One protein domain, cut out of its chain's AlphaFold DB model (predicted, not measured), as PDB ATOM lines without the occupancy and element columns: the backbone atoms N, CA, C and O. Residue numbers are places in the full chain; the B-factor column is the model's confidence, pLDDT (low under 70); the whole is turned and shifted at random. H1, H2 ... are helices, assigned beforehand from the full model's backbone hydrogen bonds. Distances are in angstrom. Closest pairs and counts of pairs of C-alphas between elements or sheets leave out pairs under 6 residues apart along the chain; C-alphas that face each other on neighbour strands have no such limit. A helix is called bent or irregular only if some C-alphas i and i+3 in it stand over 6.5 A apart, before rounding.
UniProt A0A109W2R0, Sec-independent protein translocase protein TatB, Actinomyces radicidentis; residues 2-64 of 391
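Overview. This is residues 2 to 64 of the 391 residues of the protein "Sec-independent protein translocase protein TatB" of Actinomyces radicidentis (UniProt A0A109W2R0). A short helix, H1, and a long helix, H2, meet near their ends at a corner as an L, and beyond a kink near residue 52 the far end of H2, with residues 59 to 64, turns to the same side as H1. The result is an open, flat U with an empty middle, whose long base is H2 up to the kink. The printed part has 63 residues with two named helices, H1 then H2, and no named strand; the class is all helix. It is extended, with a radius of gyration of the C-alphas of 19.5 A and spans of 52 by 28 by 11 A.

Along the chain. After residues 2 to 5, H1 runs from Gly 6, C-alpha at (-33.988, -54.310, 25.553), to Val 20, 20.9 A from first to last C-alpha. H2 covers residues 25 to 58, from Leu 25, C-alpha at (-33.362, -46.061, 7.491), to Leu 58, C-alpha at (-72.343, -45.714, 21.279), 41.3 A. H2 has a kink of 71 degrees near residue 52 and is irregular: C-alphas 53 and 56 are 9.8 A apart.

Arrangement. A tight link of 4 residues joins H1 to H2. The two helices are close but not clearly touching; their closest C-alphas, those of Ala 17 and Leu 25, are 6.7 A apart. They run opposite ways at a steep tilt of 64 degrees, the line of H2 being a rough one. In H1 every O i to N i+4 pair is within hydrogen-bond range; in H2, 26 of 30 are.

Size, cuts and confidence. The two C-alphas farthest apart, those of Ile 18 and Pro 56, are 51.9 A apart. The C-alphas of Phe 2 and Ser 64 are 29.4 A apart. Residues 5 to 11, 29 to 49 and 52 to 57 stand free. The printed part has no cut. Its mean pLDDT is 84.5, and residues 53 to 64 are under 70.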
ATOM      1  N   PHE A   2     -42.012 -63.672  21.592       71.69
ATOM      2  CA  PHE A   2     -40.965 -62.638  21.443       71.69
ATOM      3  C   PHE A   2     -40.276 -62.214  22.753       71.69
ATOM      4  O   PHE A   2     -40.429 -61.083  23.205       71.69
ATOM      5  N   GLY A   3     -39.533 -63.139  23.371       82.50
ATOM      6  CA  GLY A   3     -38.744 -62.878  24.581       82.50
ATOM      7  C   GLY A   3     -37.475 -62.083  24.276       82.50
ATOM      8  O   GLY A   3     -36.388 -62.574  24.531       82.50
ATOM      9  N   ILE A   4     -37.634 -60.911  23.661       86.06
ATOM     10  CA  ILE A   4     -36.558 -60.006  23.256       86.06
ATOM     11  C   ILE A   4     -36.347 -59.005  24.392       86.06
ATOM     12  O   ILE A   4     -37.223 -58.183  24.668       86.06
ATOM     13  N   SER A   5     -35.193 -59.070  25.047       88.31
ATOM     14  CA  SER A   5     -34.755 -58.059  26.014       88.31
ATOM     15  C   SER A   5     -34.427 -56.724  25.328       88.31
ATOM     16  O   SER A   5     -34.195 -56.662  24.119       88.31
ATOM     17  N   GLY A   6     -34.347 -55.630  26.097       91.69
ATOM     18  CA  GLY A   6     -33.988 -54.310  25.553       91.69
ATOM     19  C   GLY A   6     -32.621 -54.285  24.847       91.69
ATOM     20  O   GLY A   6     -32.462 -53.608  23.831       91.69
ATOM     21  N   GLY A   7     -31.660 -55.086  25.326       94.50
ATOM     22  CA  GLY A   7     -30.359 -55.266  24.676       94.50
ATOM     23  C   GLY A   7     -30.461 -56.006  23.338       94.50
ATOM     24  O   GLY A   7     -29.890 -55.566  22.343       94.50
ATOM     25  N   GLU A   8     -31.244 -57.084  23.272       93.25
ATOM     26  CA  GLU A   8     -31.483 -57.814  22.017       93.25
ATOM     27  C   GLU A   8     -32.259 -56.969  20.999       93.25
ATOM     28  O   GLU A   8     -31.964 -57.033  19.806       93.25
ATOM     29  N   PHE A   9     -33.190 -56.119  21.444       94.44
ATOM     30  CA  PHE A   9     -33.864 -55.160  20.566       94.44
ATOM     31  C   PHE A   9     -32.868 -54.177  19.933       94.44
ATOM     32  O   PHE A   9     -32.927 -53.944  18.726       94.44
ATOM     33  N   LEU A  10     -31.907 -53.659  20.709       94.88
ATOM     34  CA  LEU A  10     -30.814 -52.824  20.197       94.88
ATOM     35  C   LEU A  10     -29.926 -53.569  19.188       94.88
ATOM     36  O   LEU A  10     -29.587 -53.005  18.147       94.88
ATOM     37  N   VAL A  11     -29.599 -54.842  19.441       95.44
ATOM     38  CA  VAL A  11     -28.852 -55.688  18.490       95.44
ATOM     39  C   VAL A  11     -29.643 -55.897  17.193       95.44
ATOM     40  O   VAL A  11     -29.082 -55.758  16.108       95.44
ATOM     41  N   ILE A  12     -30.951 -56.157  17.273       94.19
ATOM     42  CA  ILE A  12     -31.830 -56.285  16.101       94.19
ATOM     43  C   ILE A  12     -31.882 -54.968  15.311       94.19
ATOM     44  O   ILE A  12     -31.764 -54.986  14.086       94.19
ATOM     45  N   LEU A  13     -31.993 -53.822  15.990       93.50
ATOM     46  CA  LEU A  13     -31.991 -52.501  15.352       93.50
ATOM     47  C   LEU A  13     -30.652 -52.220  14.645       93.50
ATOM     48  O   LEU A  13     -30.644 -51.734  13.514       93.50
ATOM     49  N   LEU A  14     -29.525 -52.594  15.261       94.75
ATOM     50  CA  LEU A  14     -28.190 -52.496  14.667       94.75
ATOM     51  C   LEU A  14     -28.039 -53.398  13.430       94.75
ATOM     52  O   LEU A  14     -27.547 -52.943  12.399       94.75
ATOM     53  N   VAL A  15     -28.510 -54.649  13.491       95.50
ATOM     54  CA  VAL A  15     -28.516 -55.570  12.339       95.50
ATOM     55  C   VAL A  15     -29.362 -55.003  11.197       95.50
ATOM     56  O   VAL A  15     -28.904 -54.970  10.057       95.50
ATOM     57  N   ILE A  16     -30.556 -54.478  11.491       94.69
ATOM     58  CA  ILE A  16     -31.416 -53.810  10.504       94.69
ATOM     59  C   ILE A  16     -30.710 -52.579   9.904       94.69
ATOM     60  O   ILE A  16     -30.733 -52.399   8.687       94.69
ATOM     61  N   ALA A  17     -30.024 -51.769  10.716       93.12
ATOM     62  CA  ALA A  17     -29.263 -50.609  10.249       93.12
ATOM     63  C   ALA A  17     -28.078 -50.980   9.345       93.12
ATOM     64  O   ALA A  17     -27.790 -50.247   8.399       93.12
ATOM     65  N   ILE A  18     -27.421 -52.116   9.586       95.31
ATOM     66  CA  ILE A  18     -26.334 -52.625   8.737       95.31
ATOM     67  C   ILE A  18     -26.892 -53.200   7.425       95.31
ATOM     68  O   ILE A  18     -26.399 -52.853   6.354       95.31
ATOM     69  N   VAL A  19     -27.942 -54.027   7.487       94.81
ATOM     70  CA  VAL A  19     -28.537 -54.703   6.316       94.81
ATOM     71  C   VAL A  19     -29.238 -53.722   5.368       94.81
ATOM     72  O   VAL A  19     -29.118 -53.848   4.150       94.81
ATOM     73  N   VAL A  20     -29.955 -52.730   5.904       92.31
ATOM     74  CA  VAL A  20     -30.644 -51.693   5.110       92.31
ATOM     75  C   VAL A  20     -29.702 -50.532   4.752       92.31
ATOM     76  O   VAL A  20     -29.919 -49.833   3.759       92.31
ATOM     77  N   GLY A  21     -28.642 -50.339   5.537       93.06
ATOM     78  CA  GLY A  21     -27.729 -49.202   5.477       93.06
ATOM     79  C   GLY A  21     -28.256 -48.002   6.284       93.06
ATOM     80  O   GLY A  21     -29.410 -47.593   6.101       93.06
ATOM     81  N   PRO A  22     -27.428 -47.359   7.133       90.00
ATOM     82  CA  PRO A  22     -27.891 -46.323   8.062       90.00
ATOM     83  C   PRO A  22     -28.416 -45.066   7.354       90.00
ATOM     84  O   PRO A  22     -29.253 -44.358   7.902       90.00
ATOM     85  N   GLN A  23     -27.983 -44.810   6.114       89.75
ATOM     86  CA  GLN A  23     -28.488 -43.702   5.294       89.75
ATOM     87  C   GLN A  23     -29.905 -43.940   4.745       89.75
ATOM     88  O   GLN A  23     -30.599 -42.972   4.456       89.75
ATOM     89  N   ARG A  24     -30.359 -45.198   4.625       89.50
ATOM     90  CA  ARG A  24     -31.686 -45.533   4.072       89.50
ATOM     91  C   ARG A  24     -32.770 -45.685   5.134       89.50
ATOM     92  O   ARG A  24     -33.932 -45.418   4.846       89.50
ATOM     93  N   LEU A  25     -32.414 -46.056   6.369       90.50
ATOM     94  CA  LEU A  25     -33.362 -46.061   7.491       90.50
ATOM     95  C   LEU A  25     -34.182 -44.759   7.619       90.50
ATOM     96  O   LEU A  25     -35.407 -44.870   7.668       90.50
ATOM     97  N   PRO A  26     -33.595 -43.540   7.613       87.31
ATOM     98  CA  PRO A  26     -34.373 -42.303   7.695       87.31
ATOM     99  C   PRO A  26     -35.254 -42.038   6.465       87.31
ATOM    100  O   PRO A  26     -36.183 -41.242   6.554       87.31
ATOM    101  N   GLU A  27     -35.006 -42.682   5.321       88.62
ATOM    102  CA  GLU A  27     -35.898 -42.613   4.155       88.62
ATOM    103  C   GLU A  27     -37.137 -43.492   4.383       88.62
ATOM    104  O   GLU A  27     -38.267 -43.024   4.237       88.62
ATOM    105  N   TYR A  28     -36.941 -44.732   4.840       90.75
ATOM    106  CA  TYR A  28     -38.041 -45.657   5.125       90.75
ATOM    107  C   TYR A  28     -38.890 -45.232   6.333       90.75
ATOM    108  O   TYR A  28     -40.118 -45.329   6.275       90.75
ATOM    109  N   THR A  29     -38.294 -44.696   7.406       92.62
ATOM    110  CA  THR A  29     -39.075 -44.198   8.555       92.62
ATOM    111  C   THR A  29     -39.917 -42.973   8.201       92.62
ATOM    112  O   THR A  29     -41.007 -42.823   8.754       92.62
ATOM    113  N   ARG A  30     -39.507 -42.139   7.230       94.00
ATOM    114  CA  ARG A  30     -40.368 -41.075   6.674       94.00
ATOM    115  C   ARG A  30     -41.605 -41.659   5.991       94.00
ATOM    116  O   ARG A  30     -42.704 -41.175   6.238       94.00
ATOM    117  N   THR A  31     -41.468 -42.725   5.199       94.06
ATOM    118  CA  THR A  31     -42.628 -43.405   4.593       94.06
ATOM    119  C   THR A  31     -43.542 -44.026   5.654       94.06
ATOM    120  O   THR A  31     -44.753 -43.825   5.604       94.06
ATOM    121  N   VAL A  32     -42.986 -44.718   6.656       95.69
ATOM    122  CA  VAL A  32     -43.778 -45.335   7.737       95.69
ATOM    123  C   VAL A  32     -44.498 -44.277   8.581       95.69
ATOM    124  O   VAL A  32     -45.686 -44.420   8.844       95.69
ATOM    125  N   THR A  33     -43.837 -43.180   8.956       94.44
ATOM    126  CA  THR A  33     -44.474 -42.095   9.728       94.44
ATOM    127  C   THR A  33     -45.532 -41.338   8.923       94.44
ATOM    128  O   THR A  33     -46.560 -40.964   9.485       94.44
ATOM    129  N   GLN A  34     -45.357 -41.181   7.606       95.62
ATOM    130  CA  GLN A  34     -46.413 -40.684   6.713       95.62
ATOM    131  C   GLN A  34     -47.623 -41.630   6.683       95.62
ATOM    132  O   GLN A  34     -48.755 -41.165   6.797       95.62
ATOM    133  N   TRP A  35     -47.402 -42.948   6.601       97.06
ATOM    134  CA  TRP A  35     -48.473 -43.950   6.666       97.06
ATOM    135  C   TRP A  35     -49.187 -43.950   8.021       97.06
ATOM    136  O   TRP A  35     -50.412 -43.941   8.049       97.06
ATOM    137  N   VAL A  36     -48.457 -43.884   9.138       96.25
ATOM    138  CA  VAL A  36     -49.038 -43.783  10.490       96.25
ATOM    139  C   VAL A  36     -49.839 -42.489  10.651       96.25
ATOM    140  O   VAL A  36     -50.928 -42.518  11.219       96.25
ATOM    141  N   ARG A  37     -49.369 -41.360  10.104       96.12
ATOM    142  CA  ARG A  37     -50.119 -40.093  10.113       96.12
ATOM    143  C   ARG A  37     -51.388 -40.174   9.262       96.12
ATOM    144  O   ARG A  37     -52.432 -39.711   9.707       96.12
ATOM    145  N   GLN A  38     -51.322 -40.793   8.083       95.50
ATOM    146  CA  GLN A  38     -52.489 -41.009   7.223       95.50
ATOM    147  C   GLN A  38     -53.494 -41.984   7.857       95.50
ATOM    148  O   GLN A  38     -54.696 -41.762   7.756       95.50
ATOM    149  N   LEU A  39     -53.012 -43.030   8.534       96.50
ATOM    150  CA  LEU A  39     -53.836 -43.983   9.275       96.50
ATOM    151  C   LEU A  39     -54.501 -43.319  10.483       96.50
ATOM    152  O   LEU A  39     -55.689 -43.522  10.690       96.50
ATOM    153  N   ARG A  40     -53.777 -42.480  11.236       95.06
ATOM    154  CA  ARG A  40     -54.352 -41.693  12.335       95.06
ATOM    155  C   ARG A  40     -55.459 -40.770  11.829       95.06
ATOM    156  O   ARG A  40     -56.568 -40.860  12.328       95.06
ATOM    157  N   LEU A  41     -55.201 -39.996  10.772       94.88
ATOM    158  CA  LEU A  41     -56.229 -39.158  10.144       94.88
ATOM    159  C   LEU A  41     -57.415 -39.982   9.620       94.88
ATOM    160  O   LEU A  41     -58.550 -39.528   9.717       94.88
ATOM    161  N   PHE A  42     -57.189 -41.191   9.096       93.81
ATOM    162  CA  PHE A  42     -58.270 -42.095   8.696       93.81
ATOM    163  C   PHE A  42     -59.084 -42.598   9.899       93.81
ATOM    164  O   PHE A  42     -60.305 -42.620   9.814       93.81
ATOM    165  N   LEU A  43     -58.442 -42.933  11.023       93.50
ATOM    166  CA  LEU A  43     -59.113 -43.273  12.284       93.50
ATOM    167  C   LEU A  43     -59.901 -42.084  12.849       93.50
ATOM    168  O   LEU A  43     -61.032 -42.275  13.277       93.50
ATOM    169  N   ASP A  44     -59.343 -40.873  12.812       91.56
ATOM    170  CA  ASP A  44     -60.003 -39.654  13.289       91.56
ATOM    171  C   ASP A  44     -61.248 -39.332  12.429       91.56
ATOM    172  O   ASP A  44     -62.330 -39.108  12.969       91.56
ATOM    173  N   ASN A  45     -61.135 -39.411  11.094       90.31
ATOM    174  CA  ASN A  45     -62.269 -39.229  10.171       90.31
ATOM    175  C   ASN A  45     -63.310 -40.354  10.299       90.31
ATOM    176  O   ASN A  45     -64.504 -40.075  10.321       90.31
ATOM    177  N   ALA A  46     -62.884 -41.616  10.413       86.62
ATOM    178  CA  ALA A  46     -63.796 -42.741  10.609       86.62
ATOM    179  C   ALA A  46     -64.522 -42.645  11.958       86.62
ATOM    180  O   ALA A  46     -65.719 -42.900  12.021       86.62
ATOM    181  N   LYS A  47     -63.836 -42.214  13.026       81.12
ATOM    182  CA  LYS A  47     -64.448 -41.941  14.332       81.12
ATOM    183  C   LYS A  47     -65.480 -40.818  14.240       81.12
ATOM    184  O   LYS A  47     -66.546 -40.955  14.831       81.12
ATOM    185  N   GLN A  48     -65.197 -39.746  13.497       84.62
ATOM    186  CA  GLN A  48     -66.166 -38.671  13.278       84.62
ATOM    187  C   GLN A  48     -67.377 -39.155  12.468       84.62
ATOM    188  O   GLN A  48     -68.504 -38.936  12.898       84.62
ATOM    189  N   GLN A  49     -67.168 -39.889  11.372       81.19
ATOM    190  CA  GLN A  49     -68.267 -40.440  10.577       81.19
ATOM    191  C   GLN A  49     -69.112 -41.455  11.372       81.19
ATOM    192  O   GLN A  49     -70.332 -41.445  11.269       81.19
ATOM    193  N   ILE A  50     -68.498 -42.281  12.226       71.06
ATOM    194  CA  ILE A  50     -69.218 -43.188  13.137       71.06
ATOM    195  C   ILE A  50     -69.993 -42.399  14.208       71.06
ATOM    196  O   ILE A  50     -71.118 -42.765  14.535       71.06
ATOM    197  N   ALA A  51     -69.442 -41.302  14.734       75.81
ATOM    198  CA  ALA A  51     -70.150 -40.448  15.690       75.81
ATOM    199  C   ALA A  51     -71.348 -39.712  15.054       75.81
ATOM    200  O   ALA A  51     -72.387 -39.573  15.696       75.81
ATOM    201  N   GLU A  52     -71.225 -39.279  13.796       77.00
ATOM    202  CA  GLU A  52     -72.289 -38.599  13.044       77.00
ATOM    203  C   GLU A  52     -73.373 -39.568  12.533       77.00
ATOM    204  O   GLU A  52     -74.556 -39.242  12.611       77.00
ATOM    205  N   GLU A  53     -73.011 -40.764  12.047       68.38
ATOM    206  CA  GLU A  53     -73.967 -41.736  11.485       68.38
ATOM    207  C   GLU A  53     -74.588 -42.695  12.521       68.38
ATOM    208  O   GLU A  53     -75.668 -43.226  12.264       68.38
ATOM    209  N   VAL A  54     -73.945 -42.929  13.675       61.66
ATOM    210  CA  VAL A  54     -74.405 -43.913  14.686       61.66
ATOM    211  C   VAL A  54     -74.835 -43.267  16.018       61.66
ATOM    212  O   VAL A  54     -75.549 -43.885  16.807       61.66
ATOM    213  N   GLY A  55     -74.502 -41.991  16.248       62.38
ATOM    214  CA  GLY A  55     -75.111 -41.173  17.303       62.38
ATOM    215  C   GLY A  55     -74.856 -41.644  18.750       62.38
ATOM    216  O   GLY A  55     -73.869 -42.331  19.028       62.38
ATOM    217  N   PRO A  56     -75.721 -41.258  19.714       62.44
ATOM    218  CA  PRO A  56     -75.506 -41.517  21.142       62.44
ATOM    219  C   PRO A  56     -75.671 -42.988  21.558       62.44
ATOM    220  O   PRO A  56     -75.407 -43.316  22.710       62.44
ATOM    221  N   GLU A  57     -76.043 -43.899  20.657       56.12
ATOM    222  CA  GLU A  57     -76.186 -45.326  20.993       56.12
ATOM    223  C   GLU A  57     -74.822 -46.029  21.189       56.12
ATOM    224  O   GLU A  57     -74.758 -47.119  21.753       56.12
ATOM    225  N   LEU A  58     -73.707 -45.364  20.836       55.00
ATOM    226  CA  LEU A  58     -72.343 -45.714  21.279       55.00
ATOM    227  C   LEU A  58     -71.861 -44.922  22.516       55.00
ATOM    228  O   LEU A  58     -70.720 -45.099  22.936       55.00
ATOM    229  N   ALA A  59     -72.689 -44.053  23.105       57.16
ATOM    230  CA  ALA A  59     -72.387 -43.398  24.382       57.16
ATOM    231  C   ALA A  59     -72.883 -44.233  25.577       57.16
ATOM    232  O   ALA A  59     -72.170 -44.344  26.573       57.16
ATOM    233  N   ASP A  60     -74.047 -44.883  25.448       57.50
ATOM    234  CA  ASP A  60     -74.559 -45.840  26.445       57.50
ATOM    235  C   ASP A  60     -73.747 -47.157  26.472       57.50
ATOM    236  O   ASP A  60     -73.672 -47.835  27.500       57.50
ATOM    237  N   ILE A  61     -73.080 -47.513  25.366       56.84
ATOM    238  CA  ILE A  61     -72.071 -48.582  25.334       56.84
ATOM    239  C   ILE A  61     -70.733 -47.987  25.790       56.84
ATOM    240  O   ILE A  61     -70.000 -47.410  24.992       56.84
ATOM    241  N   ASN A  62     -70.434 -48.126  27.086       51.66
ATOM    242  CA  ASN A  62     -69.298 -47.497  27.769       51.66
ATOM    243  C   ASN A  62     -67.979 -47.525  26.976       51.66
ATOM    244  O   ASN A  62     -67.228 -48.503  26.991       51.66
ATOM    245  N   LEU A  63     -67.627 -46.378  26.389       53.66
ATOM    246  CA  LEU A  63     -66.346 -46.175  25.706       53.66
ATOM    247  C   LEU A  63     -65.138 -46.304  26.659       53.66
ATOM    248  O   LEU A  63     -64.016 -46.448  26.194       53.66
ATOM    249  N   SER A  64     -65.372 -46.296  27.977       56.81
ATOM    250  CA  SER A  64     -64.384 -46.541  29.038       56.81
ATOM    251  C   SER A  64     -63.973 -48.015  29.170       56.81
ATOM    252  O   SER A  64     -62.812 -48.292  29.462       56.81
TER     253      SER A  64